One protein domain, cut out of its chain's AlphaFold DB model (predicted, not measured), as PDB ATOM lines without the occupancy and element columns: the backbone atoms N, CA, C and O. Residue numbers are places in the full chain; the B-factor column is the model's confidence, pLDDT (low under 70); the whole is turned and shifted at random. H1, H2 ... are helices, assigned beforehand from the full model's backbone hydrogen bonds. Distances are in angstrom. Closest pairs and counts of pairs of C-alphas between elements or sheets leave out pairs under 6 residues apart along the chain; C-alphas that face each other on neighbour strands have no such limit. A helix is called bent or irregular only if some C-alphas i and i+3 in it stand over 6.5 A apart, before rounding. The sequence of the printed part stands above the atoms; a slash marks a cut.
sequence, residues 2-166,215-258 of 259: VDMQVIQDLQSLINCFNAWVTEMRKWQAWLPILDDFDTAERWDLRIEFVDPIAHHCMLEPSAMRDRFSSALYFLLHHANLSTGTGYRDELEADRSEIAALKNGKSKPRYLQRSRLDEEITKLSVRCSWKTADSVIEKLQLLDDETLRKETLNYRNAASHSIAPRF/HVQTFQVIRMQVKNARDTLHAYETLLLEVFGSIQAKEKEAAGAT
ATOM      1  N   VAL A   2     200.411 184.155 253.587       61.78
ATOM      2  CA  VAL A   2     200.579 183.105 254.612       61.78
ATOM      3  C   VAL A   2     199.471 183.105 255.677       61.78
ATOM      4  O   VAL A   2     198.807 182.089 255.855       61.78
ATOM      5  N   ASP A   3     199.187 184.258 256.295       70.50
ATOM      6  CA  ASP A   3     198.123 184.350 257.309       70.50
ATOM      7  C   ASP A   3     196.738 183.994 256.761       70.50
ATOM      8  O   ASP A   3     195.935 183.387 257.462       70.50
ATOM      9  N   MET A   4     196.451 184.318 255.493       84.00
ATOM     10  CA  MET A   4     195.157 183.982 254.894       84.00
ATOM     11  C   MET A   4     194.979 182.473 254.726       84.00
ATOM     12  O   MET A   4     193.896 181.981 255.026       84.00
ATOM     13  N   GLN A   5     196.018 181.748 254.298       88.19
ATOM     14  CA  GLN A   5     195.948 180.291 254.155       88.19
ATOM     15  C   GLN A   5     195.716 179.621 255.515       88.19
ATOM     16  O   GLN A   5     194.768 178.857 255.666       88.19
ATOM     17  N   VAL A   6     196.511 179.976 256.533       90.25
ATOM     18  CA  VAL A   6     196.394 179.394 257.884       90.25
ATOM     19  C   VAL A   6     195.023 179.685 258.508       90.25
ATOM     20  O   VAL A   6     194.409 178.797 259.100       90.25
ATOM     21  N   ILE A   7     194.500 180.906 258.345       91.19
ATOM     22  CA  ILE A   7     193.158 181.269 258.828       91.19
ATOM     23  C   ILE A   7     192.076 180.449 258.112       91.19
ATOM     24  O   ILE A   7     191.171 179.933 258.768       91.19
ATOM     25  N   GLN A   8     192.157 180.316 256.785       93.88
ATOM     26  CA  GLN A   8     191.182 179.554 255.999       93.88
ATOM     27  C   GLN A   8     191.216 178.059 256.329       93.88
ATOM     28  O   GLN A   8     190.156 177.434 256.436       93.88
ATOM     29  N   ASP A   9     192.403 177.495 256.547       94.94
ATOM     30  CA  ASP A   9     192.569 176.103 256.961       94.94
ATOM     31  C   ASP A   9     191.958 175.867 258.345       94.94
ATOM     32  O   ASP A   9     191.162 174.943 258.516       94.94
ATOM     33  N   LEU A  10     192.233 176.746 259.317       95.56
ATOM     34  CA  LEU A  10     191.636 176.661 260.652       95.56
ATOM     35  C   LEU A  10     190.105 176.767 260.604       95.56
ATOM     36  O   LEU A  10     189.408 175.957 261.218       95.56
ATOM     37  N   GLN A  11     189.568 177.738 259.860       96.50
ATOM     38  CA  GLN A  11     188.122 177.886 259.672       96.50
ATOM     39  C   GLN A  11     187.512 176.627 259.052       96.50
ATOM     40  O   GLN A  11     186.479 176.145 259.518       96.50
ATOM     41  N   SER A  12     188.164 176.067 258.035       96.25
ATOM     42  CA  SER A  12     187.717 174.842 257.373       96.25
ATOM     43  C   SER A  12     187.723 173.649 258.329       96.25
ATOM     44  O   SER A  12     186.734 172.922 258.394       96.25
ATOM     45  N   LEU A  13     188.779 173.481 259.132       97.88
ATOM     46  CA  LEU A  13     188.870 172.426 260.146       97.88
ATOM     47  C   LEU A  13     187.748 172.530 261.185       97.88
ATOM     48  O   LEU A  13     187.088 171.530 261.474       97.88
ATOM     49  N   ILE A  14     187.495 173.732 261.710       98.12
ATOM     50  CA  ILE A  14     186.423 173.979 262.683       98.12
ATOM     51  C   ILE A  14     185.052 173.697 262.060       98.12
ATOM     52  O   ILE A  14     184.219 173.033 262.678       98.12
ATOM     53  N   ASN A  15     184.816 174.155 260.829       98.06
ATOM     54  CA  ASN A  15     183.551 173.937 260.130       98.06
ATOM     55  C   ASN A  15     183.292 172.448 259.873       98.06
ATOM     56  O   ASN A  15     182.202 171.961 260.176       98.06
ATOM     57  N   CYS A  16     184.290 171.711 259.380       97.81
ATOM     58  CA  CYS A  16     184.186 170.267 259.177       97.81
ATOM     59  C   CYS A  16     183.952 169.522 260.498       97.81
ATOM     60  O   CYS A  16     183.074 168.663 260.568       97.81
ATOM     61  N   PHE A  17     184.670 169.885 261.563       98.38
ATOM     62  CA  PHE A  17     184.465 169.291 262.883       98.38
ATOM     63  C   PHE A  17     183.045 169.543 263.413       98.38
ATOM     64  O   PHE A  17     182.380 168.614 263.873       98.38
ATOM     65  N   ASN A  18     182.538 170.772 263.302       98.38
ATOM     66  CA  ASN A  18     181.187 171.125 263.740       98.38
ATOM     67  C   ASN A  18     180.099 170.401 262.933       98.38
ATOM     68  O   ASN A  18     179.100 169.954 263.508       98.38
ATOM     69  N   ALA A  19     180.294 170.260 261.619       97.88
ATOM     70  CA  ALA A  19     179.406 169.480 260.764       97.88
ATOM     71  C   ALA A  19     179.374 168.011 261.215       97.88
ATOM     72  O   ALA A  19     178.299 167.472 261.473       97.88
ATOM     73  N   TRP A  20     180.541 167.406 261.444       98.31
ATOM     74  CA  TRP A  20     180.628 166.026 261.914       98.31
ATOM     75  C   TRP A  20     179.972 165.823 263.289       98.31
ATOM     76  O   TRP A  20     179.194 164.888 263.476       98.31
ATOM     77  N   VAL A  21     180.196 166.730 264.249       98.44
ATOM     78  CA  VAL A  21     179.520 166.696 265.561       98.44
ATOM     79  C   VAL A  21     178.000 166.793 265.410       98.44
ATOM     80  O   VAL A  21     177.262 166.139 266.150       98.44
ATOM     81  N   THR A  22     177.519 167.596 264.462       98.44
ATOM     82  CA  THR A  22     176.086 167.742 264.186       98.44
ATOM     83  C   THR A  22     175.487 166.435 263.675       98.44
ATOM     84  O   THR A  22     174.473 165.988 264.210       98.44
ATOM     85  N   GLU A  23     176.134 165.782 262.711       98.19
ATOM     86  CA  GLU A  23     175.688 164.479 262.205       98.19
ATOM     87  C   GLU A  23     175.748 163.395 263.288       98.19
ATOM     88  O   GLU A  23     174.795 162.636 263.461       98.19
ATOM     89  N   MET A  24     176.785 163.396 264.129       98.06
ATOM     90  CA  MET A  24     176.875 162.478 265.268       98.06
ATOM     91  C   MET A  24     175.742 162.661 266.279       98.06
ATOM     92  O   MET A  24     175.231 161.678 266.813       98.06
ATOM     93  N   ARG A  25     175.297 163.898 266.534       98.19
ATOM     94  CA  ARG A  25     174.129 164.153 267.395       98.19
ATOM     95  C   ARG A  25     172.842 163.614 266.782       98.19
ATOM     96  O   ARG A  25     172.033 163.042 267.507       98.19
ATOM     97  N   LYS A  26     172.658 163.769 265.468       97.88
ATOM     98  CA  LYS A  26     171.499 163.201 264.766       97.88
ATOM     99  C   LYS A  26     171.517 161.678 264.837       97.88
ATOM    100  O   LYS A  26     170.502 161.086 265.184       97.88
ATOM    101  N   TRP A  27     172.671 161.053 264.588       97.50
ATOM    102  CA  TRP A  27     172.817 159.603 264.714       97.50
ATOM    103  C   TRP A  27     172.461 159.144 266.131       97.50
ATOM    104  O   TRP A  27     171.622 158.264 266.296       97.50
ATOM    105  N   GLN A  28     173.009 159.801 267.158       97.25
ATOM    106  CA  GLN A  28     172.702 159.490 268.554       97.25
ATOM    107  C   GLN A  28     171.205 159.586 268.870       97.25
ATOM    108  O   GLN A  28     170.690 158.739 269.592       97.25
ATOM    109  N   ALA A  29     170.523 160.616 268.360       96.94
ATOM    110  CA  ALA A  29     169.100 160.835 268.603       96.94
ATOM    111  C   ALA A  29     168.227 159.737 267.981       96.94
ATOM    112  O   ALA A  29     167.218 159.364 268.572       96.94
ATOM    113  N   TRP A  30     168.632 159.195 266.830       96.38
ATOM    114  CA  TRP A  30     167.920 158.101 266.177       96.38
ATOM    115  C   TRP A  30     168.038 156.770 266.920       96.38
ATOM    116  O   TRP A  30     167.077 156.011 266.911       96.38
ATOM    117  N   LEU A  31     169.167 156.486 267.584       92.56
ATOM    118  CA  LEU A  31     169.389 155.191 268.245       92.56
ATOM    119  C   LEU A  31     168.239 154.754 269.180       92.56
ATOM    120  O   LEU A  31     167.735 153.660 268.960       92.56
ATOM    121  N   PRO A  32     167.776 155.562 270.158       94.25
ATOM    122  CA  PRO A  32     166.661 155.162 271.017       94.25
ATOM    123  C   PRO A  32     165.311 155.161 270.292       94.25
ATOM    124  O   PRO A  32     164.450 154.367 270.633       94.25
ATOM    125  N   ILE A  33     165.118 156.023 269.284       94.06
ATOM    126  CA  ILE A  33     163.860 156.083 268.519       94.06
ATOM    127  C   ILE A  33     163.623 154.758 267.796       94.06
ATOM    128  O   ILE A  33     162.499 154.279 267.734       94.06
ATOM    129  N   LEU A  34     164.683 154.150 267.263       91.75
ATOM    130  CA  LEU A  34     164.598 152.877 266.555       91.75
ATOM    131  C   LEU A  34     164.126 151.719 267.443       91.75
ATOM    132  O   LEU A  34     163.534 150.774 266.920       91.75
ATOM    133  N   ASP A  35     164.369 151.783 268.755       90.31
ATOM    134  CA  ASP A  35     163.989 150.723 269.693       90.31
ATOM    135  C   ASP A  35     162.464 150.607 269.864       90.31
ATOM    136  O   ASP A  35     161.978 149.517 270.171       90.31
ATOM    137  N   ASP A  36     161.719 151.683 269.585       94.00
ATOM    138  CA  ASP A  36     160.256 151.742 269.705       94.00
ATOM    139  C   ASP A  36     159.513 151.083 268.525       94.00
ATOM    140  O   ASP A  36     158.311 150.826 268.620       94.00
ATOM    141  N   PHE A  37     160.209 150.790 267.420       93.81
ATOM    142  CA  PHE A  37     159.629 150.199 266.207       93.81
ATOM    143  C   PHE A  37     159.931 148.705 266.095       93.81
ATOM    144  O   PHE A  37     160.961 148.220 266.584       93.81
ATOM    145  N   ASP A  38     159.054 147.972 265.404       93.56
ATOM    146  CA  ASP A  38     159.278 146.559 265.096       93.56
ATOM    147  C   ASP A  38     160.425 146.355 264.089       93.56
ATOM    148  O   ASP A  38     160.965 147.304 263.525       93.56
ATOM    149  N   THR A  39     160.836 145.106 263.859       89.50
ATOM    150  CA  THR A  39     161.995 144.800 263.006       89.50
ATOM    151  C   THR A  39     161.864 145.336 261.575       89.50
ATOM    152  O   THR A  39     162.874 145.744 260.999       89.50
ATOM    153  N   ALA A  40     160.665 145.316 260.986       91.00
ATOM    154  CA  ALA A  40     160.461 145.717 259.597       91.00
ATOM    155  C   ALA A  40     160.441 147.245 259.467       91.00
ATOM    156  O   ALA A  40     161.184 147.802 258.663       91.00
ATOM    157  N   GLU A  41     159.681 147.928 260.320       93.19
ATOM    158  CA  GLU A  41     159.622 149.393 260.335       93.19
ATOM    159  C   GLU A  41     160.973 150.001 260.726       93.19
ATOM    160  O   GLU A  41     161.455 150.946 260.097       93.19
ATOM    161  N   ARG A  42     161.649 149.415 261.722       92.62
ATOM    162  CA  ARG A  42     163.002 149.812 262.128       92.62
ATOM    163  C   ARG A  42     163.991 149.691 260.977       92.62
ATOM    164  O   ARG A  42     164.902 150.508 260.872       92.62
ATOM    165  N   TRP A  43     163.853 148.668 260.140       90.00
ATOM    166  CA  TRP A  43     164.719 148.491 258.981       90.00
ATOM    167  C   TRP A  43     164.533 149.603 257.950       90.00
ATOM    168  O   TRP A  43     165.521 150.222 257.550       90.00
ATOM    169  N   ASP A  44     163.287 149.894 257.584       92.19
ATOM    170  CA  ASP A  44     162.969 150.936 256.607       92.19
ATOM    171  C   ASP A  44     163.437 152.314 257.098       92.19
ATOM    172  O   ASP A  44     164.123 153.041 256.374       92.19
ATOM    173  N   LEU A  45     163.167 152.638 258.369       93.75
ATOM    174  CA  LEU A  45     163.623 153.883 258.993       93.75
ATOM    175  C   LEU A  45     165.149 154.003 259.001       93.75
ATOM    176  O   LEU A  45     165.693 155.092 258.810       93.75
ATOM    177  N   ARG A  46     165.859 152.896 259.223       91.75
ATOM    178  CA  ARG A  46     167.320 152.910 259.263       91.75
ATOM    179  C   ARG A  46     167.933 153.187 257.909       91.75
ATOM    180  O   ARG A  46     168.769 154.082 257.833       91.75
ATOM    181  N   ILE A  47     167.517 152.468 256.867       91.06
ATOM    182  CA  ILE A  47     168.057 152.679 255.519       91.06
ATOM    183  C   ILE A  47     167.823 154.121 255.067       91.06
ATOM    184  O   ILE A  47     168.731 154.739 254.516       91.06
ATOM    185  N   GLU A  48     166.618 154.643 255.297       93.00
ATOM    186  CA  GLU A  48     166.229 155.954 254.781       93.00
ATOM    187  C   GLU A  48     166.864 157.102 255.577       93.00
ATOM    188  O   GLU A  48     167.355 158.069 254.996       93.00
ATOM    189  N   PHE A  49     166.894 157.003 256.911       94.81
ATOM    190  CA  PHE A  49     167.235 158.146 257.765       94.81
ATOM    191  C   PHE A  49     168.539 158.000 258.546       94.81
ATOM    192  O   PHE A  49     169.169 159.014 258.847       94.81
ATOM    193  N   VAL A  50     168.965 156.784 258.892       95.38
ATOM    194  CA  VAL A  50     170.072 156.572 259.845       95.38
ATOM    195  C   VAL A  50     171.362 156.174 259.141       95.38
ATOM    196  O   VAL A  50     172.416 156.743 259.429       95.38
ATOM    197  N   ASP A  51     171.293 155.254 258.186       94.81
ATOM    198  CA  ASP A  51     172.436 154.774 257.413       94.81
ATOM    199  C   ASP A  51     173.151 155.897 256.641       94.81
ATOM    200  O   ASP A  51     174.383 155.911 256.670       94.81
ATOM    201  N   PRO A  52     172.472 156.886 256.021       95.56
ATOM    202  CA  PRO A  52     173.154 158.008 255.372       95.56
ATOM    203  C   PRO A  52     173.953 158.877 256.355       95.56
ATOM    204  O   PRO A  52     175.072 159.300 256.052       95.56
ATOM    205  N   ILE A  53     173.410 159.103 257.557       97.56
ATOM    206  CA  ILE A  53     174.078 159.863 258.625       97.56
ATOM    207  C   ILE A  53     175.289 159.078 259.135       97.56
ATOM    208  O   ILE A  53     176.391 159.625 259.249       97.56
ATOM    209  N   ALA A  54     175.098 157.784 259.404       96.88
ATOM    210  CA  ALA A  54     176.162 156.884 259.822       96.88
ATOM    211  C   ALA A  54     177.271 156.832 258.766       96.88
ATOM    212  O   ALA A  54     178.437 157.023 259.094       96.88
ATOM    213  N   HIS A  55     176.915 156.666 257.492       96.00
ATOM    214  CA  HIS A  55     177.846 156.650 256.369       96.00
ATOM    215  C   HIS A  55     178.722 157.904 256.340       96.00
ATOM    216  O   HIS A  55     179.945 157.784 256.297       96.00
ATOM    217  N   HIS A  56     178.123 159.095 256.436       96.50
ATOM    218  CA  HIS A  56     178.884 160.339 256.520       96.50
ATOM    219  C   HIS A  56     179.860 160.318 257.707       96.50
ATOM    220  O   HIS A  56     181.066 160.498 257.529       96.50
ATOM    221  N   CYS A  57     179.366 159.994 258.906       97.94
ATOM    222  CA  CYS A  57     180.180 159.944 260.122       97.94
ATOM    223  C   CYS A  57     181.330 158.923 260.048       97.94
ATOM    224  O   CYS A  57     182.361 159.128 260.683       97.94
ATOM    225  N   MET A  58     181.177 157.841 259.279       97.25
ATOM    226  CA  MET A  58     182.200 156.805 259.082       97.25
ATOM    227  C   MET A  58     183.345 157.244 258.164       97.25
ATOM    228  O   MET A  58     184.437 156.676 258.230       97.25
ATOM    229  N   LEU A  59     183.123 158.237 257.300       97.19
ATOM    230  CA  LEU A  59     184.151 158.768 256.399       97.19
ATOM    231  C   LEU A  59     184.987 159.876 257.053       97.19
ATOM    232  O   LEU A  59     186.170 160.033 256.731       97.19
ATOM    233  N   GLU A  60     184.387 160.622 257.980       97.69
ATOM    234  CA  GLU A  60     184.995 161.807 258.584       97.69
ATOM    235  C   GLU A  60     186.313 161.567 259.341       97.69
ATOM    236  O   GLU A  60     187.192 162.410 259.193       97.69
ATOM    237  N   PRO A  61     186.569 160.454 260.062       97.88
ATOM    238  CA  PRO A  61     187.866 160.245 260.716       97.88
ATOM    239  C   PRO A  61     189.054 160.338 259.749       97.88
ATOM    240  O   PRO A  61     190.044 161.018 260.024       97.88
ATOM    241  N   SER A  62     188.935 159.691 258.585       96.44
ATOM    242  CA  SER A  62     189.984 159.694 257.561       96.44
ATOM    243  C   SER A  62     190.103 161.065 256.896       96.44
ATOM    244  O   SER A  62     191.210 161.570 256.717       96.44
ATOM    245  N   ALA A  63     188.965 161.697 256.588       96.06
ATOM    246  CA  ALA A  63     188.933 163.021 255.975       96.06
ATOM    247  C   ALA A  63     189.497 164.107 256.906       96.06
ATOM    248  O   ALA A  63     190.290 164.939 256.474       96.06
ATOM    249  N   MET A  64     189.135 164.086 258.191       97.44
ATOM    250  CA  MET A  64     189.662 164.999 259.203       97.44
ATOM    251  C   MET A  64     191.162 164.817 259.388       97.44
ATOM    252  O   MET A  64     191.871 165.819 259.423       97.44
ATOM    253  N   ARG A  65     191.660 163.574 259.439       96.81
ATOM    254  CA  ARG A  65     193.106 163.322 259.472       96.81
ATOM    255  C   ARG A  65     193.818 163.963 258.286       96.81
ATOM    256  O   ARG A  65     194.781 164.688 258.497       96.81
ATOM    257  N   ASP A  66     193.332 163.740 257.066       95.31
ATOM    258  CA  ASP A  66     193.959 164.307 255.866       95.31
ATOM    259  C   ASP A  66     193.949 165.844 255.887       95.31
ATOM    260  O   ASP A  66     194.976 166.470 255.625       95.31
ATOM    261  N   ARG A  67     192.819 166.457 256.270       95.94
ATOM    262  CA  ARG A  67     192.697 167.920 256.401       95.94
ATOM    263  C   ARG A  67     193.676 168.477 257.439       95.94
ATOM    264  O   ARG A  67     194.347 169.467 257.161       95.94
ATOM    265  N   PHE A  68     193.792 167.838 258.606       97.19
ATOM    266  CA  PHE A  68     194.758 168.235 259.634       97.19
ATOM    267  C   PHE A  68     196.197 168.103 259.154       97.19
ATOM    268  O   PHE A  68     196.970 169.034 259.351       97.19
ATOM    269  N   SER A  69     196.557 166.982 258.523       96.25
ATOM    270  CA  SER A  69     197.904 166.788 257.984       96.25
ATOM    271  C   SER A  69     198.255 167.900 256.992       96.25
ATOM    272  O   SER A  69     199.332 168.480 257.084       96.25
ATOM    273  N   SER A  70     197.342 168.256 256.083       93.81
ATOM    274  CA  SER A  70     197.567 169.361 255.142       93.81
ATOM    275  C   SER A  70     197.717 170.714 255.842       93.81
ATOM    276  O   SER A  70     198.696 171.414 255.591       93.81
ATOM    277  N   ALA A  71     196.808 171.065 256.754       95.81
ATOM    278  CA  ALA A  71     196.869 172.328 257.490       95.81
ATOM    279  C   ALA A  71     198.143 172.448 258.348       95.81
ATOM    280  O   ALA A  71     198.756 173.510 258.432       95.81
ATOM    281  N   LEU A  72     198.567 171.348 258.978       96.00
ATOM    282  CA  LEU A  72     199.788 171.287 259.777       96.00
ATOM    283  C   LEU A  72     201.042 171.418 258.909       96.00
ATOM    284  O   LEU A  72     201.960 172.152 259.267       96.00
ATOM    285  N   TYR A  73     201.065 170.745 257.760       93.88
ATOM    286  CA  TYR A  73     202.155 170.837 256.796       93.88
ATOM    287  C   TYR A  73     202.377 172.277 256.323       93.88
ATOM    288  O   TYR A  73     203.496 172.785 256.416       93.88
ATOM    289  N   PHE A  74     201.313 172.961 255.889       92.06
ATOM    290  CA  PHE A  74     201.410 174.355 255.455       92.06
ATOM    291  C   PHE A  74     201.779 175.293 256.603       92.06
ATOM    292  O   PHE A  74     202.656 176.138 256.426       92.06
ATOM    293  N   LEU A  75     201.182 175.117 257.788       94.88
ATOM    294  CA  LEU A  75     201.524 175.910 258.969       94.88
ATOM    295  C   LEU A  75     203.018 175.826 259.288       94.88
ATOM    296  O   LEU A  75     203.670 176.859 259.393       94.88
ATOM    297  N   LEU A  76     203.567 174.617 259.434       94.12
ATOM    298  CA  LEU A  76     204.968 174.434 259.821       94.12
ATOM    299  C   LEU A  76     205.927 174.942 258.744       94.12
ATOM    300  O   LEU A  76     206.938 175.564 259.063       94.12
ATOM    301  N   HIS A  77     205.610 174.708 257.470       92.00
ATOM    302  CA  HIS A  77     206.401 175.229 256.361       92.00
ATOM    303  C   HIS A  77     206.457 176.762 256.389       92.00
ATOM    304  O   HIS A  77     207.541 177.348 256.385       92.00
ATOM    305  N   HIS A  78     205.303 177.413 256.507       90.44
ATOM    306  CA  HIS A  78     205.227 178.863 256.595       90.44
ATOM    307  C   HIS A  78     205.879 179.421 257.861       90.44
ATOM    308  O   HIS A  78     206.610 180.404 257.790       90.44
ATOM    309  N   ALA A  79     205.682 178.769 259.005       92.00
ATOM    310  CA  ALA A  79     206.312 179.158 260.257       92.00
ATOM    311  C   ALA A  79     207.842 179.125 260.137       92.00
ATOM    312  O   ALA A  79     208.516 180.069 260.549       92.00
ATOM    313  N   ASN A  80     208.388 178.080 259.509       92.31
ATOM    314  CA  ASN A  80     209.819 177.959 259.247       92.31
ATOM    315  C   ASN A  80     210.328 179.035 258.275       92.31
ATOM    316  O   ASN A  80     211.461 179.483 258.430       92.31
ATOM    317  N   LEU A  81     209.526 179.473 257.297       90.94
ATOM    318  CA  LEU A  81     209.891 180.587 256.403       90.94
ATOM    319  C   LEU A  81     209.942 181.919 257.148       90.94
ATOM    320  O   LEU A  81     210.829 182.731 256.895       90.94
ATOM    321  N   SER A  82     209.010 182.131 258.072       88.56
ATOM    322  CA  SER A  82     208.903 183.380 258.823       88.56
ATOM    323  C   SER A  82     209.916 183.493 259.965       88.56
ATOM    324  O   SER A  82     210.304 184.604 260.317       88.56
ATOM    325  N   THR A  83     210.348 182.377 260.563       87.00
ATOM    326  CA  THR A  83     211.229 182.398 261.748       87.00
ATOM    327  C   THR A  83     212.620 181.813 261.510       87.00
ATOM    328  O   THR A  83     213.567 182.163 262.223       87.00
ATOM    329  N   GLY A  84     212.771 180.926 260.523       77.75
ATOM    330  CA  GLY A  84     213.987 180.162 260.282       77.75
ATOM    331  C   GLY A  84     215.017 180.929 259.460       77.75
ATOM    332  O   GLY A  84     214.847 181.162 258.264       77.75
ATOM    333  N   THR A  85     216.164 181.240 260.064       72.25
ATOM    334  CA  THR A  85     217.298 181.820 259.333       72.25
ATOM    335  C   THR A  85     217.826 180.832 258.290       72.25
ATOM    336  O   THR A  85     218.310 179.754 258.635       72.25
ATOM    337  N   GLY A  86     217.753 181.198 257.008       78.00
ATOM    338  CA  GLY A  86     218.257 180.371 255.908       78.00
ATOM    339  C   GLY A  86     217.370 179.176 255.541       78.00
ATOM    340  O   GLY A  86     217.819 178.298 254.797       78.00
ATOM    341  N   TYR A  87     216.126 179.114 256.034       82.94
ATOM    342  CA  TYR A  87     215.137 178.204 255.461       82.94
ATOM    343  C   TYR A  87     214.752 178.688 254.062       82.94
ATOM    344  O   TYR A  87     214.542 179.878 253.842       82.94
ATOM    345  N   ARG A  88     214.730 177.766 253.099       81.81
ATOM    346  CA  ARG A  88     214.335 178.066 251.723       81.81
ATOM    347  C   ARG A  88     212.894 177.651 251.519       81.81
ATOM    348  O   ARG A  88     212.458 176.655 252.091       81.81
ATOM    349  N   ASP A  89     212.222 178.389 250.650       84.75
ATOM    350  CA  ASP A  89     210.905 178.054 250.120       84.75
ATOM    351  C   ASP A  89     211.027 176.896 249.115       84.75
ATOM    352  O   ASP A  89     210.924 177.063 247.903       84.75
ATOM    353  N   GLU A  90     211.427 175.735 249.634       81.69
ATOM    354  CA  GLU A  90     211.612 174.489 248.898       81.69
ATOM    355  C   GLU A  90     211.173 173.324 249.793       81.69
ATOM    356  O   GLU A  90     211.790 173.044 250.830       81.69
ATOM    357  N   LEU A  91     210.135 172.612 249.368       79.88
ATOM    358  CA  LEU A  91     209.687 171.365 249.981       79.88
ATOM    359  C   LEU A  91     210.424 170.182 249.335       79.88
ATOM    360  O   LEU A  91     210.802 170.222 248.160       79.88
ATOM    361  N   GLU A  92     210.636 169.079 250.061       73.31
ATOM    362  CA  GLU A  92     211.282 167.902 249.449       73.31
ATOM    363  C   GLU A  92     210.435 167.313 248.312       73.31
ATOM    364  O   GLU A  92     210.974 166.806 247.320       73.31
ATOM    365  N   ALA A  93     209.110 167.445 248.423       72.25
ATOM    366  CA  ALA A  93     208.157 167.093 247.382       72.25
ATOM    367  C   ALA A  93     208.470 167.790 246.045       72.25
ATOM    368  O   ALA A  93     208.459 167.127 244.999       72.25
ATOM    369  N   ASP A  94     208.862 169.067 246.083       77.69
ATOM    370  CA  ASP A  94     209.133 169.891 244.900       77.69
ATOM    371  C   ASP A  94     210.285 169.318 244.076       77.69
ATOM    372  O   ASP A  94     210.237 169.289 242.847       77.69
ATOM    373  N   ARG A  95     211.313 168.760 244.728       77.25
ATOM    374  CA  ARG A  95     212.452 168.135 244.029       77.25
ATOM    375  C   ARG A  95     212.007 166.959 243.171       77.25
ATOM    376  O   ARG A  95     212.503 166.775 242.055       77.25
ATOM    377  N   SER A  96     211.068 166.168 243.685       73.69
ATOM    378  CA  SER A  96     210.518 165.020 242.969       73.69
ATOM    379  C   SER A  96     209.632 165.449 241.793       73.69
ATOM    380  O   SER A  96     209.682 164.819 240.732       73.69
ATOM    381  N   GLU A  97     208.892 166.553 241.933       77.19
ATOM    382  CA  GLU A  97     208.077 167.124 240.857       77.19
ATOM    383  C   GLU A  97     208.935 167.791 239.780       77.19
ATOM    384  O   GLU A  97     208.722 167.539 238.595       77.19
ATOM    385  N   ILE A  98     209.979 168.532 240.159       79.44
ATOM    386  CA  ILE A  98     210.968 169.095 239.228       79.44
ATOM    387  C   ILE A  98     211.623 167.974 238.413       79.44
ATOM    388  O   ILE A  98     211.766 168.087 237.193       79.44
ATOM    389  N   ALA A  99     212.002 166.865 239.055       80.06
ATOM    390  CA  ALA A  99     212.548 165.702 238.360       80.06
ATOM    391  C   ALA A  99     211.514 165.043 237.428       80.06
ATOM    392  O   ALA A  99     211.861 164.619 236.326       80.06
ATOM    393  N   ALA A 100     210.243 164.962 237.830       79.25
ATOM    394  CA  ALA A 100     209.175 164.435 236.982       79.25
ATOM    395  C   ALA A 100     208.923 165.330 235.757       79.25
ATOM    396  O   ALA A 100     208.849 164.817 234.638       79.25
ATOM    397  N   LEU A 101     208.889 166.651 235.951       82.81
ATOM    398  CA  LEU A 101     208.724 167.645 234.896       82.81
ATOM    399  C   LEU A 101     209.874 167.578 233.885       82.81
ATOM    400  O   LEU A 101     209.625 167.515 232.682       82.81
ATOM    401  N   LYS A 102     211.125 167.485 234.362       84.12
ATOM    402  CA  LYS A 102     212.312 167.273 233.510       84.12
ATOM    403  C   LYS A 102     212.227 165.993 232.673       84.12
ATOM    404  O   LYS A 102     212.771 165.945 231.578       84.12
ATOM    405  N   ASN A 103     211.508 164.982 233.160       83.19
ATOM    406  CA  ASN A 103     211.248 163.724 232.459       83.19
ATOM    407  C   ASN A 103     209.951 163.744 231.619       83.19
ATOM    408  O   ASN A 103     209.428 162.684 231.274       83.19
ATOM    409  N   GLY A 104     209.384 164.924 231.334       84.00
ATOM    410  CA  GLY A 104     208.159 165.086 230.541       84.00
ATOM    411  C   GLY A 104     206.874 164.637 231.248       84.00
ATOM    412  O   GLY A 104     205.819 164.549 230.624       84.00
ATOM    413  N   LYS A 105     206.933 164.340 232.553       74.81
ATOM    414  CA  LYS A 105     205.781 163.934 233.366       74.81
ATOM    415  C   LYS A 105     205.302 165.127 234.190       74.81
ATOM    416  O   LYS A 105     205.739 165.315 235.317       74.81
ATOM    417  N   SER A 106     204.375 165.900 233.632       63.50
ATOM    418  CA  SER A 106     203.699 166.999 234.331       63.50
ATOM    419  C   SER A 106     202.309 166.554 234.775       63.50
ATOM    420  O   SER A 106     201.337 166.661 234.030       63.50
ATOM    421  N   LYS A 107     202.211 165.966 235.967       66.50
ATOM    422  CA  LYS A 107     200.924 165.847 236.657       66.50
ATOM    423  C   LYS A 107     201.150 166.220 238.116       66.50
ATOM    424  O   LYS A 107     201.999 165.559 238.720       66.50
ATOM    425  N   PRO A 108     200.422 167.212 238.656       66.38
ATOM    426  CA  PRO A 108     200.486 167.522 240.077       66.38
ATOM    427  C   PRO A 108     200.141 166.258 240.865       66.38
ATOM    428  O   PRO A 108     199.196 165.541 240.510       66.38
ATOM    429  N   ARG A 109     200.944 165.936 241.882       69.00
ATOM    430  CA  ARG A 109     200.707 164.755 242.718       69.00
ATOM    431  C   ARG A 109     200.458 165.177 244.147       69.00
ATOM    432  O   ARG A 109     201.329 165.721 244.808       69.00
ATOM    433  N   TYR A 110     199.293 164.800 244.657       74.25
ATOM    434  CA  TYR A 110     199.066 164.823 246.091       74.25
ATOM    435  C   TYR A 110     200.030 163.855 246.777       74.25
ATOM    436  O   TYR A 110     200.218 162.715 246.329       74.25
ATOM    437  N   LEU A 111     200.654 164.320 247.858       81.88
ATOM    438  CA  LEU A 111     201.500 163.475 248.685       81.88
ATOM    439  C   LEU A 111     200.660 162.360 249.306       81.88
ATOM    440  O   LEU A 111     199.537 162.565 249.762       81.88
ATOM    441  N   GLN A 112     201.226 161.157 249.324       86.25
ATOM    442  CA  GLN A 112     200.655 160.071 250.111       86.25
ATOM    443  C   GLN A 112     200.792 160.402 251.595       86.25
ATOM    444  O   GLN A 112     201.806 160.969 252.001       86.25
ATOM    445  N   ARG A 113     199.814 159.979 252.402       88.81
ATOM    446  CA  ARG A 113     199.763 160.272 253.840       88.81
ATOM    447  C   ARG A 113     201.066 159.939 254.574       88.81
ATOM    448  O   ARG A 113     201.545 160.767 255.327       88.81
ATOM    449  N   SER A 114     201.690 158.792 254.294       88.31
ATOM    450  CA  SER A 114     202.965 158.420 254.931       88.31
ATOM    451  C   SER A 114     204.093 159.410 254.635       88.31
ATOM    452  O   SER A 114     204.837 159.783 255.530       88.31
ATOM    453  N   ARG A 115     204.190 159.885 253.387       88.31
ATOM    454  CA  ARG A 115     205.177 160.901 253.000       88.31
ATOM    455  C   ARG A 115     204.855 162.252 253.623       88.31
ATOM    456  O   ARG A 115     205.763 162.966 254.014       88.31
ATOM    457  N   LEU A 116     203.573 162.600 253.711       90.38
ATOM    458  CA  LEU A 116     203.141 163.833 254.361       90.38
ATOM    459  C   LEU A 116     203.491 163.822 255.860       90.38
ATOM    460  O   LEU A 116     204.020 164.808 256.357       90.38
ATOM    461  N   ASP A 117     203.280 162.696 256.548       92.31
ATOM    462  CA  ASP A 117     203.640 162.512 257.961       92.31
ATOM    463  C   ASP A 117     205.172 162.623 258.176       92.31
ATOM    464  O   ASP A 117     205.630 163.268 259.125       92.31
ATOM    465  N   GLU A 118     205.978 162.057 257.267       91.75
ATOM    466  CA  GLU A 118     207.444 162.212 257.266       91.75
ATOM    467  C   GLU A 118     207.865 163.682 257.106       91.75
ATOM    468  O   GLU A 118     208.707 164.172 257.863       91.75
ATOM    469  N   GLU A 119     207.273 164.405 256.153       90.88
ATOM    470  CA  GLU A 119     207.582 165.818 255.917       90.88
ATOM    471  C   GLU A 119     207.180 166.706 257.101       90.88
ATOM    472  O   GLU A 119     207.973 167.541 257.534       90.88
ATOM    473  N   ILE A 120     205.993 166.498 257.679       94.19
ATOM    474  CA  ILE A 120     205.539 167.211 258.885       94.19
ATOM    475  C   ILE A 120     206.551 167.043 260.023       94.19
ATOM    476  O   ILE A 120     206.926 168.024 260.662       94.19
ATOM    477  N   THR A 121     207.039 165.819 260.235       93.62
ATOM    478  CA  THR A 121     208.029 165.516 261.280       93.62
ATOM    479  C   THR A 121     209.361 166.229 261.023       93.62
ATOM    480  O   THR A 121     209.978 166.771 261.936       93.62
ATOM    481  N   LYS A 122     209.824 166.291 259.768       91.75
ATOM    482  CA  LYS A 122     211.040 167.053 259.426       91.75
ATOM    483  C   LYS A 122     210.851 168.551 259.660       91.75
ATOM    484  O   LYS A 122     211.757 169.219 260.164       91.75
ATOM    485  N   LEU A 123     209.689 169.085 259.282       92.19
ATOM    486  CA  LEU A 123     209.364 170.500 259.438       92.19
ATOM    487  C   LEU A 123     209.245 170.898 260.915       92.19
ATOM    488  O   LEU A 123     209.699 171.990 261.260       92.19
ATOM    489  N   SER A 124     208.697 170.034 261.778       93.00
ATOM    490  CA  SER A 124     208.556 170.315 263.214       93.00
ATOM    491  C   SER A 124     209.912 170.451 263.915       93.00
ATOM    492  O   SER A 124     210.138 171.405 264.663       93.00
ATOM    493  N   VAL A 125     210.853 169.550 263.613       90.81
ATOM    494  CA  VAL A 125     212.187 169.522 264.235       90.81
ATOM    495  C   VAL A 125     213.048 170.711 263.803       90.81
ATOM    496  O   VAL A 125     213.832 171.229 264.603       90.81
ATOM    497  N   ARG A 126     212.900 171.187 262.561       85.62
ATOM    498  CA  ARG A 126     213.810 172.181 261.965       85.62
ATOM    499  C   ARG A 126     213.901 173.500 262.735       85.62
ATOM    500  O   ARG A 126     215.006 174.009 262.906       85.62
ATOM    501  N   CYS A 127     212.772 174.029 263.196       82.12
ATOM    502  CA  CYS A 127     212.727 175.204 264.075       82.12
ATOM    503  C   CYS A 127     212.368 174.838 265.525       82.12
ATOM    504  O   CYS A 127     212.138 175.727 266.336       82.12
ATOM    505  N   SER A 128     212.387 173.539 265.860       88.31
ATOM    506  CA  SER A 128     212.158 173.007 267.211       88.31
ATOM    507  C   SER A 128     210.846 173.492 267.841       88.31
ATOM    508  O   SER A 128     210.829 173.948 268.985       88.31
ATOM    509  N   TRP A 129     209.748 173.384 267.086       94.12
ATOM    510  CA  TRP A 129     208.403 173.727 267.550       94.12
ATOM    511  C   TRP A 129     207.980 172.788 268.680       94.12
ATOM    512  O   TRP A 129     207.713 171.608 268.451       94.12
ATOM    513  N   LYS A 130     207.924 173.300 269.911       92.94
ATOM    514  CA  LYS A 130     207.822 172.472 271.125       92.94
ATOM    515  C   LYS A 130     206.497 171.736 271.220       92.94
ATOM    516  O   LYS A 130     206.424 170.663 271.809       92.94
ATOM    517  N   THR A 131     205.440 172.337 270.688       95.88
ATOM    518  CA  THR A 131     204.080 171.804 270.799       95.88
ATOM    519  C   THR A 131     203.678 170.955 269.592       95.88
ATOM    520  O   THR A 131     202.645 170.286 269.637       95.88
ATOM    521  N   ALA A 132     204.505 170.912 268.538       96.19
ATOM    522  CA  ALA A 132     204.204 170.180 267.311       96.19
ATOM    523  C   ALA A 132     204.103 168.663 267.535       96.19
ATOM    524  O   ALA A 132     203.200 168.035 266.983       96.19
ATOM    525  N   ASP A 133     204.953 168.090 268.392       95.88
ATOM    526  CA  ASP A 133     204.927 166.656 268.710       95.88
ATOM    527  C   ASP A 133     203.565 166.233 269.274       95.88
ATOM    528  O   ASP A 133     202.987 165.239 268.834       95.88
ATOM    529  N   SER A 134     202.967 167.056 270.144       97.12
ATOM    530  CA  SER A 134     201.628 166.781 270.678       97.12
ATOM    531  C   SER A 134     200.547 166.784 269.594       97.12
ATOM    532  O   SER A 134     199.547 166.079 269.750       97.12
ATOM    533  N   VAL A 135     200.686 167.587 268.534       97.56
ATOM    534  CA  VAL A 135     199.736 167.579 267.411       97.56
ATOM    535  C   VAL A 135     199.913 166.300 266.602       97.56
ATOM    536  O   VAL A 135     198.925 165.630 266.305       97.56
ATOM    537  N   ILE A 136     201.160 165.940 266.286       96.62
ATOM    538  CA  ILE A 136     201.508 164.749 265.500       96.62
ATOM    539  C   ILE A 136     201.010 163.478 266.197       96.62
ATOM    540  O   ILE A 136     200.351 162.651 265.567       96.62
ATOM    541  N   GLU A 137     201.248 163.340 267.503       96.88
ATOM    542  CA  GLU A 137     200.779 162.197 268.293       96.88
ATOM    543  C   GLU A 137     199.253 162.059 268.251       96.88
ATOM    544  O   GLU A 137     198.724 160.980 267.984       96.88
ATOM    545  N   LYS A 138     198.515 163.156 268.460       97.69
ATOM    546  CA  LYS A 138     197.043 163.128 268.434       97.69
ATOM    547  C   LYS A 138     196.487 162.881 267.035       97.69
ATOM    548  O   LYS A 138     195.480 162.192 266.885       97.69
ATOM    549  N   LEU A 139     197.160 163.391 266.007       96.00
ATOM    550  CA  LEU A 139     196.813 163.152 264.611       96.00
ATOM    551  C   LEU A 139     196.923 161.667 264.236       96.00
ATOM    552  O   LEU A 139     196.097 161.165 263.474       96.00
ATOM    553  N   GLN A 140     197.889 160.940 264.804       94.62
ATOM    554  CA  GLN A 140     198.038 159.496 264.586       94.62
ATOM    555  C   GLN A 140     196.887 158.668 265.179       94.62
ATOM    556  O   GLN A 140     196.630 157.571 264.681       94.62
ATOM    557  N   LEU A 141     196.170 159.199 266.176       96.31
ATOM    558  CA  LEU A 141     194.988 158.565 266.778       96.31
ATOM    559  C   LEU A 141     193.721 158.691 265.913       96.31
ATOM    560  O   LEU A 141     192.699 158.073 266.228       96.31
ATOM    561  N   LEU A 142     193.762 159.508 264.856       96.31
ATOM    562  CA  LEU A 142     192.688 159.609 263.872       96.31
ATOM    563  C   LEU A 142     192.881 158.577 262.762       96.31
ATOM    564  O   LEU A 142     193.974 158.456 262.209       96.31
ATOM    565  N   ASP A 143     191.811 157.868 262.393       95.81
ATOM    566  CA  ASP A 143     191.860 156.820 261.355       95.81
ATOM    567  C   ASP A 143     193.017 155.830 261.578       95.81
ATOM    568  O   ASP A 143     193.832 155.552 260.686       95.81
ATOM    569  N   ASP A 144     193.115 155.368 262.824       94.56
ATOM    570  CA  ASP A 144     194.100 154.402 263.281       94.56
ATOM    571  C   ASP A 144     193.699 152.968 262.899       94.56
ATOM    572  O   ASP A 144     192.608 152.689 262.389       94.56
ATOM    573  N   GLU A 145     194.606 152.022 263.127       94.00
ATOM    574  CA  GLU A 145     194.360 150.623 262.774       94.00
ATOM    575  C   GLU A 145     193.216 150.011 263.598       94.00
ATOM    576  O   GLU A 145     192.473 149.167 263.094       94.00
ATOM    577  N   THR A 146     193.027 150.477 264.840       94.88
ATOM    578  CA  THR A 146     191.915 150.058 265.702       94.88
ATOM    579  C   THR A 146     190.582 150.423 265.068       94.88
ATOM    580  O   THR A 146     189.756 149.534 264.851       94.88
ATOM    581  N   LEU A 147     190.404 151.693 264.672       96.00
ATOM    582  CA  LEU A 147     189.209 152.141 263.964       96.00
ATOM    583  C   LEU A 147     188.957 151.283 262.725       96.00
ATOM    584  O   LEU A 147     187.843 150.804 262.513       96.00
ATOM    585  N   ARG A 148     189.978 151.079 261.889       94.69
ATOM    586  CA  ARG A 148     189.825 150.311 260.644       94.69
ATOM    587  C   ARG A 148     189.403 148.881 260.918       94.69
ATOM    588  O   ARG A 148     188.553 148.361 260.207       94.69
ATOM    589  N   LYS A 149     189.946 148.241 261.948       93.50
ATOM    590  CA  LYS A 149     189.547 146.885 262.319       93.50
ATOM    591  C   LYS A 149     188.096 146.840 262.801       93.50
ATOM    592  O   LYS A 149     187.327 146.017 262.313       93.50
ATOM    593  N   GLU A 150     187.721 147.730 263.715       94.25
ATOM    594  CA  GLU A 150     186.381 147.767 264.322       94.25
ATOM    595  C   GLU A 150     185.284 148.194 263.339       94.25
ATOM    596  O   GLU A 150     184.120 147.847 263.511       94.25
ATOM    597  N   THR A 151     185.656 148.901 262.272       94.50
ATOM    598  CA  THR A 151     184.737 149.357 261.220       94.50
ATOM    599  C   THR A 151     184.812 148.524 259.941       94.50
ATOM    600  O   THR A 151     184.268 148.929 258.917       94.50
ATOM    601  N   LEU A 152     185.497 147.373 259.952       92.44
ATOM    602  CA  LEU A 152     185.701 146.532 258.761       92.44
ATOM    603  C   LEU A 152     186.307 147.304 257.571       92.44
ATOM    604  O   LEU A 152     185.996 147.059 256.406       92.44
ATOM    605  N   ASN A 153     187.190 148.253 257.879       91.94
ATOM    606  CA  ASN A 153     187.862 149.149 256.950       91.94
ATOM    607  C   ASN A 153     186.864 149.921 256.069       91.94
ATOM    608  O   ASN A 153     187.053 150.059 254.854       91.94
ATOM    609  N   TYR A 154     185.786 150.406 256.701       94.12
ATOM    610  CA  TYR A 154     184.608 150.978 256.049       94.12
ATOM    611  C   TYR A 154     184.956 151.992 254.964       94.12
ATOM    612  O   TYR A 154     184.514 151.847 253.832       94.12
ATOM    613  N   ARG A 155     185.787 152.996 255.274       93.50
ATOM    614  CA  ARG A 155     186.154 154.061 254.326       93.50
ATOM    615  C   ARG A 155     186.811 153.506 253.066       93.50
ATOM    616  O   ARG A 155     186.476 153.924 251.957       93.50
ATOM    617  N   ASN A 156     187.755 152.578 253.219       90.69
ATOM    618  CA  ASN A 156     188.444 151.964 252.087       90.69
ATOM    619  C   ASN A 156     187.484 151.099 251.259       90.69
ATOM    620  O   ASN A 156     187.489 151.182 250.033       90.69
ATOM    621  N   ALA A 157     186.638 150.310 251.924       88.81
ATOM    622  CA  ALA A 157     185.621 149.499 251.264       88.81
ATOM    623  C   ALA A 157     184.601 150.368 250.514       88.81
ATOM    624  O   ALA A 157     184.355 150.117 249.343       88.81
ATOM    625  N   ALA A 158     184.098 151.441 251.126       89.81
ATOM    626  CA  ALA A 158     183.178 152.394 250.506       89.81
ATOM    627  C   ALA A 158     183.782 153.116 249.287       89.81
ATOM    628  O   ALA A 158     183.068 153.435 248.345       89.81
ATOM    629  N   SER A 159     185.097 153.360 249.288       87.56
ATOM    630  CA  SER A 159     185.780 154.069 248.193       87.56
ATOM    631  C   SER A 159     186.144 153.167 247.008       87.56
ATOM    632  O   SER A 159     186.336 153.654 245.895       87.56
ATOM    633  N   HIS A 160     186.298 151.861 247.236       82.62
ATOM    634  CA  HIS A 160     186.855 150.931 246.245       82.62
ATOM    635  C   HIS A 160     185.972 149.708 245.969       82.62
ATOM    636  O   HIS A 160     186.319 148.874 245.132       82.62
ATOM    637  N   SER A 161     184.857 149.569 246.682       84.50
ATOM    638  CA  SER A 161     183.944 148.432 246.613       84.50
ATOM    639  C   SER A 161     182.585 148.793 247.240       84.50
ATOM    640  O   SER A 161     182.150 149.940 247.186       84.50
ATOM    641  N   ILE A 162     181.898 147.802 247.805       82.44
ATOM    642  CA  ILE A 162     180.644 147.955 248.540       82.44
ATOM    643  C   ILE A 162     180.981 148.180 250.015       82.44
ATOM    644  O   ILE A 162     181.726 147.403 250.617       82.44
ATOM    645  N   ALA A 163     180.432 149.243 250.599       87.38
ATOM    646  CA  ALA A 163     180.599 149.520 252.019       87.38
ATOM    647  C   ALA A 163     179.955 148.412 252.884       87.38
ATOM    648  O   ALA A 163     178.900 147.886 252.513       87.38
ATOM    649  N   PRO A 164     180.547 148.077 254.047       88.88
ATOM    650  CA  PRO A 164     179.894 147.261 255.066       88.88
ATOM    651  C   PRO A 164     178.472 147.757 255.369       88.88
ATOM    652  O   PRO A 164     178.247 148.961 255.485       88.88
ATOM    653  N   ARG A 165     177.512 146.836 255.501       88.38
ATOM    654  CA  ARG A 165     176.135 147.165 255.906       88.38
ATOM    655  C   ARG A 165     176.010 147.243 257.424       88.38
ATOM    656  O   ARG A 165     176.822 146.650 258.135       88.38
ATOM    657  N   PHE A 166     174.966 147.922 257.894       90.56
ATOM    658  CA  PHE A 166     174.607 147.966 259.307       90.56
ATOM    659  C   PHE A 166     173.499 146.956 259.652       90.56
ATOM    660  O   PHE A 166     172.469 146.910 258.979       90.56
ATOM    661  N   HIS A 215     175.059 149.363 264.833       92.12
ATOM    662  CA  HIS A 215     174.990 150.823 264.938       92.12
ATOM    663  C   HIS A 215     175.459 151.330 266.291       92.12
ATOM    664  O   HIS A 215     176.249 152.266 266.338       92.12
ATOM    665  N   VAL A 216     174.995 150.726 267.387       93.06
ATOM    666  CA  VAL A 216     175.343 151.190 268.736       93.06
ATOM    667  C   VAL A 216     176.844 151.049 268.978       93.06
ATOM    668  O   VAL A 216     177.476 151.977 269.482       93.06
ATOM    669  N   GLN A 217     177.432 149.917 268.584       95.00
ATOM    670  CA  GLN A 217     178.864 149.673 268.750       95.00
ATOM    671  C   GLN A 217     179.671 150.624 267.865       95.00
ATOM    672  O   GLN A 217     180.525 151.353 268.366       95.00
ATOM    673  N   THR A 218     179.350 150.693 266.572       95.81
ATOM    674  CA  THR A 218     180.040 151.567 265.620       95.81
ATOM    675  C   THR A 218     179.911 153.042 265.999       95.81
ATOM    676  O   THR A 218     180.889 153.780 265.915       95.81
ATOM    677  N   PHE A 219     178.756 153.473 266.506       97.19
ATOM    678  CA  PHE A 219     178.568 154.823 267.030       97.19
ATOM    679  C   PHE A 219     179.556 155.138 268.159       97.19
ATOM    680  O   PHE A 219     180.156 156.213 268.154       97.19
ATOM    681  N   GLN A 220     179.778 154.224 269.115       97.69
ATOM    682  CA  GLN A 220     180.750 154.461 270.194       97.69
ATOM    683  C   GLN A 220     182.185 154.566 269.664       97.69
ATOM    684  O   GLN A 220     182.940 155.429 270.118       97.69
ATOM    685  N   VAL A 221     182.542 153.743 268.676       97.56
ATOM    686  CA  VAL A 221     183.855 153.797 268.020       97.56
ATOM    687  C   VAL A 221     184.064 155.154 267.339       97.56
ATOM    688  O   VAL A 221     185.059 155.837 267.584       97.56
ATOM    689  N   ILE A 222     183.092 155.611 266.546       98.12
ATOM    690  CA  ILE A 222     183.170 156.907 265.854       98.12
ATOM    691  C   ILE A 222     183.115 158.080 266.836       98.12
ATOM    692  O   ILE A 222     183.823 159.074 266.663       98.12
ATOM    693  N   ARG A 223     182.362 157.962 267.931       98.00
ATOM    694  CA  ARG A 223     182.359 158.953 269.012       98.00
ATOM    695  C   ARG A 223     183.745 159.129 269.634       98.00
ATOM    696  O   ARG A 223     184.107 160.255 269.980       98.00
ATOM    697  N   MET A 224     184.535 158.060 269.753       98.00
ATOM    698  CA  MET A 224     185.928 158.175 270.192       98.00
ATOM    699  C   MET A 224     186.773 158.964 269.183       98.00
ATOM    700  O   MET A 224     187.560 159.817 269.582       98.00
ATOM    701  N   GLN A 225     186.559 158.767 267.881       98.19
ATOM    702  CA  GLN A 225     187.259 159.529 266.841       98.19
ATOM    703  C   GLN A 225     186.901 161.024 266.861       98.19
ATOM    704  O   GLN A 225     187.783 161.860 266.689       98.19
ATOM    705  N   VAL A 226     185.650 161.387 267.169       98.25
ATOM    706  CA  VAL A 226     185.266 162.795 267.405       98.25
ATOM    707  C   VAL A 226     186.034 163.385 268.588       98.25
ATOM    708  O   VAL A 226     186.512 164.517 268.513       98.25
ATOM    709  N   LYS A 227     186.180 162.628 269.683       98.19
ATOM    710  CA  LYS A 227     186.985 163.065 270.831       98.19
ATOM    711  C   LYS A 227     188.443 163.278 270.416       98.19
ATOM    712  O   LYS A 227     188.987 164.337 270.711       98.19
ATOM    713  N   ASN A 228     189.035 162.328 269.691       98.31
ATOM    714  CA  ASN A 228     190.400 162.454 269.182       98.31
ATOM    715  C   ASN A 228     190.545 163.699 268.293       98.31
ATOM    716  O   ASN A 228     191.482 164.465 268.480       98.31
ATOM    717  N   ALA A 229     189.588 163.969 267.401       98.38
ATOM    718  CA  ALA A 229     189.624 165.135 266.516       98.38
ATOM    719  C   ALA A 229     189.550 166.458 267.287       98.38
ATOM    720  O   ALA A 229     190.276 167.398 266.971       98.38
ATOM    721  N   ARG A 230     188.715 166.522 268.330       98.50
ATOM    722  CA  ARG A 230     188.657 167.676 269.235       98.50
ATOM    723  C   ARG A 230     189.978 167.876 269.973       98.50
ATOM    724  O   ARG A 230     190.468 168.996 270.076       98.50
ATOM    725  N   ASP A 231     190.552 166.798 270.494       98.44
ATOM    726  CA  ASP A 231     191.815 166.871 271.219       98.44
ATOM    727  C   ASP A 231     192.956 167.303 270.265       98.44
ATOM    728  O   ASP A 231     193.833 168.065 270.675       98.44
ATOM    729  N   THR A 232     192.912 166.898 268.988       98.50
ATOM    730  CA  THR A 232     193.807 167.388 267.925       98.50
ATOM    731  C   THR A 232     193.593 168.875 267.628       98.50
ATOM    732  O   THR A 232     194.583 169.593 267.518       98.50
ATOM    733  N   LEU A 233     192.345 169.373 267.566       98.19
ATOM    734  CA  LEU A 233     192.063 170.815 267.416       98.19
ATOM    735  C   LEU A 233     192.723 171.637 268.527       98.19
ATOM    736  O   LEU A 233     193.357 172.644 268.234       98.19
ATOM    737  N   HIS A 234     192.614 171.205 269.785       98.31
ATOM    738  CA  HIS A 234     193.215 171.925 270.915       98.31
ATOM    739  C   HIS A 234     194.748 171.912 270.890       98.31
ATOM    740  O   HIS A 234     195.391 172.914 271.204       98.31
ATOM    741  N   ALA A 235     195.357 170.792 270.493       98.31
ATOM    742  CA  ALA A 235     196.804 170.759 270.297       98.31
ATOM    743  C   ALA A 235     197.226 171.674 269.136       98.31
ATOM    744  O   ALA A 235     198.210 172.399 269.252       98.31
ATOM    745  N   TYR A 236     196.456 171.689 268.044       98.06
ATOM    746  CA  TYR A 236     196.708 172.558 266.897       98.06
ATOM    747  C   TYR A 236     196.575 174.045 267.259       98.06
ATOM    748  O   TYR A 236     197.431 174.840 266.892       98.06
ATOM    749  N   GLU A 237     195.564 174.418 268.049       97.38
ATOM    750  CA  GLU A 237     195.416 175.760 268.630       97.38
ATOM    751  C   GLU A 237     196.652 176.163 269.445       97.38
ATOM    752  O   GLU A 237     197.179 177.263 269.279       97.38
ATOM    753  N   THR A 238     197.158 175.253 270.281       97.88
ATOM    754  CA  THR A 238     198.359 175.501 271.091       97.88
ATOM    755  C   THR A 238     199.582 175.777 270.207       97.88
ATOM    756  O   THR A 238     200.331 176.720 270.470       97.88
ATOM    757  N   LEU A 239     199.748 175.010 269.125       97.38
ATOM    758  CA  LEU A 239     200.818 175.219 268.148       97.38
ATOM    759  C   LEU A 239     200.674 176.538 267.389       97.38
ATOM    760  O   LEU A 239     201.662 177.243 267.200       97.38
ATOM    761  N   LEU A 240     199.459 176.907 266.982       96.06
ATOM    762  CA  LEU A 240     199.209 178.194 266.332       96.06
ATOM    763  C   LEU A 240     199.633 179.360 267.231       96.06
ATOM    764  O   LEU A 240     200.306 180.277 266.763       96.06
ATOM    765  N   LEU A 241     199.294 179.314 268.523       95.81
ATOM    766  CA  LEU A 241     199.696 180.342 269.487       95.81
ATOM    767  C   LEU A 241     201.226 180.437 269.632       95.81
ATOM    768  O   LEU A 241     201.763 181.546 269.660       95.81
ATOM    769  N   GLU A 242     201.934 179.302 269.674       95.81
ATOM    770  CA  GLU A 242     203.406 179.262 269.688       95.81
ATOM    771  C   GLU A 242     204.008 179.887 268.417       95.81
ATOM    772  O   GLU A 242     204.913 180.727 268.494       95.81
ATOM    773  N   VAL A 243     203.493 179.495 267.248       93.94
ATOM    774  CA  VAL A 243     203.962 179.965 265.939       93.94
ATOM    775  C   VAL A 243     203.750 181.467 265.794       93.94
ATOM    776  O   VAL A 243     204.709 182.196 265.541       93.94
ATOM    777  N   PHE A 244     202.525 181.957 266.001       92.44
ATOM    778  CA  PHE A 244     202.225 183.381 265.852       92.44
ATOM    779  C   PHE A 244     202.983 184.240 266.867       92.44
ATOM    780  O   PHE A 244     203.473 185.310 266.507       92.44
ATOM    781  N   GLY A 245     203.151 183.762 268.105       93.00
ATOM    782  CA  GLY A 245     203.980 184.441 269.102       93.00
ATOM    783  C   GLY A 245     205.436 184.590 268.645       93.00
ATOM    784  O   GLY A 245     206.033 185.657 268.796       93.00
ATOM    785  N   SER A 246     205.987 183.543 268.026       92.31
ATOM    786  CA  SER A 246     207.364 183.529 267.518       92.31
ATOM    787  C   SER A 246     207.552 184.427 266.289       92.31
ATOM    788  O   SER A 246     208.559 185.127 266.194       92.31
ATOM    789  N   ILE A 247     206.575 184.458 265.374       90.31
ATOM    790  CA  ILE A 247     206.576 185.361 264.209       90.31
ATOM    791  C   ILE A 247     206.539 186.824 264.669       90.31
ATOM    792  O   ILE A 247     207.396 187.610 264.274       90.31
ATOM    793  N   GLN A 248     205.630 187.176 265.582       90.69
ATOM    794  CA  GLN A 248     205.537 188.541 266.116       90.69
ATOM    795  C   GLN A 248     206.814 188.983 266.843       90.69
ATOM    796  O   GLN A 248     207.199 190.150 266.772       90.69
ATOM    797  N   ALA A 249     207.479 188.071 267.560       90.69
ATOM    798  CA  ALA A 249     208.758 188.368 268.198       90.69
ATOM    799  C   ALA A 249     209.838 188.705 267.154       90.69
ATOM    800  O   ALA A 249     210.547 189.698 267.309       90.69
ATOM    801  N   LYS A 250     209.908 187.938 266.059       87.75
ATOM    802  CA  LYS A 250     210.849 188.173 264.953       87.75
ATOM    803  C   LYS A 250     210.597 189.487 264.221       87.75
ATOM    804  O   LYS A 250     211.547 190.203 263.913       87.75
ATOM    805  N   GLU A 251     209.338 189.838 263.985       87.56
ATOM    806  CA  GLU A 251     208.974 191.118 263.368       87.56
ATOM    807  C   GLU A 251     209.396 192.312 264.238       87.56
ATOM    808  O   GLU A 251     209.917 193.301 263.723       87.56
ATOM    809  N   LYS A 252     209.244 192.205 265.566       88.38
ATOM    810  CA  LYS A 252     209.703 193.237 266.510       88.38
ATOM    811  C   LYS A 252     211.225 193.359 266.553       88.38
ATOM    812  O   LYS A 252     211.727 194.478 266.578       88.38
ATOM    813  N   GLU A 253     211.952 192.239 266.546       87.50
ATOM    814  CA  GLU A 253     213.422 192.237 266.453       87.50
ATOM    815  C   GLU A 253     213.899 192.939 265.174       87.50
ATOM    816  O   GLU A 253     214.816 193.756 265.227       87.50
ATOM    817  N   ALA A 254     213.255 192.665 264.035       83.00
ATOM    818  CA  ALA A 254     213.594 193.287 262.759       83.00
ATOM    819  C   ALA A 254     213.305 194.798 262.744       83.00
ATOM    820  O   ALA A 254     214.120 195.560 262.234       83.00
ATOM    821  N   ALA A 255     212.184 195.233 263.331       81.19
ATOM    822  CA  ALA A 255     211.819 196.647 263.416       81.19
ATOM    823  C   ALA A 255     212.704 197.446 264.394       81.19
ATOM    824  O   ALA A 255     212.972 198.620 264.156       81.19
ATOM    825  N   GLY A 256     213.172 196.824 265.483       75.06
ATOM    826  CA  GLY A 256     214.075 197.454 266.453       75.06
ATOM    827  C   GLY A 256     215.550 197.476 266.039       75.06
ATOM    828  O   GLY A 256     216.332 198.195 266.644       75.06
ATOM    829  N   ALA A 257     215.944 196.705 265.019       61.84
ATOM    830  CA  ALA A 257     217.300 196.707 264.458       61.84
ATOM    831  C   ALA A 257     217.533 197.813 263.405       61.84
ATOM    832  O   ALA A 257     218.631 197.920 262.858       61.84
ATOM    833  N   THR A 258     216.497 198.594 263.090       55.12
ATOM    834  CA  THR A 258     216.526 199.700 262.117       55.12
ATOM    835  C   THR A 258     216.671 201.098 262.735       55.12
ATOM    836  O   THR A 258     216.719 202.060 261.968       55.12
TER     837      THR A 258
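This is residues 2 to 166 and 215 to 258 of the 259 residues of an uncharacterized protein of Burkholderiales bacterium RIFCSPHIGHO2_01_FULL_64_960 (UniProt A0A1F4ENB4). Look for three long helices, H1, the arm H2b of a bent helix and H8, side by side as an elongated bundle; at one end H1 folds back into the short arm H2a, and at the other residues 252 to 258 stick out. The short helices H4 and H5 pack on H2b, H5 also on H8; H6 packs on H8, H7 stands crosswise on H2b, and H3 hangs off to one side on its two links, touching no helix. The 209 printed residues hold eight named helices, H1 to H8 in order, and no named strand: the class is all helix. The whole is loose, with a radius of gyration of the C-alphas of 21.1 A, and spans 77 by 44 by 26 A.

Begin with H2, residues 39 to 83, assigned as one helix by its hydrogen bonds but bent: C-alphas 48 and 51 are 6.8 A apart. Arm H2a is residues 39 to 48; find H2b from C-alpha 51 at (172.436, 154.774, 257.413) to residue 83, 47.8 A on. H2b is irregular, with C-alphas 58 and 61 6.8 A apart, and has a kink of 34 degrees near residue 62. H1, residues 2 to 35, starts at (200.579, 183.105, 254.612) and runs 51.1 A; it is only just irregular, with C-alphas 29 and 32 6.6 A apart. H8, residues 215 to 256, runs 60.9 A to (214.075, 197.454, 266.453). The short helices are H3, residues 92 to 102; H4, 113 to 126; H5, 132 to 140; H6, 145 to 150; and H7, 154 to 160.

From H2b, look to H1: they touch, closest at the C-alphas of Asp 9 and Ala 71, 5.7 A, at a shallow tilt of 19 degrees, opposite ways. H8 touches H2b, closest at C-alphas 83 and 247, 6.0 A, the same way at 16 degrees. H1 and H2a form a hairpin, closest at C-alphas 34 and 42, 5.6 A. H4 touches H2b at C-alphas 73 and 120, 5.4 A, their closest. H5 touches H8 at C-alphas 135 and 235, 5.2 A, their closest. H7 touches H2b about perpendicular, at 86 degrees, and H6 touches H8. H3 is close to H4 but not clearly touching. Every O i to N i+4 pair is within hydrogen-bond range in H2a, H4, H5, H6, H7 and H8; H1 has 27 of 30, H2b 27 of 29, H3 6 of 7.

The C-alphas farthest apart, of Asp 38 and Thr 258, are 78.2 A apart. Residues 167 to 214 are not printed; C-alphas 166 and 215 are 6.3 A apart across the cut. Of the links printed whole, none is long. The pLDDT is under 70 at residue 2, residues 106 to 109 and residues 257 to 258.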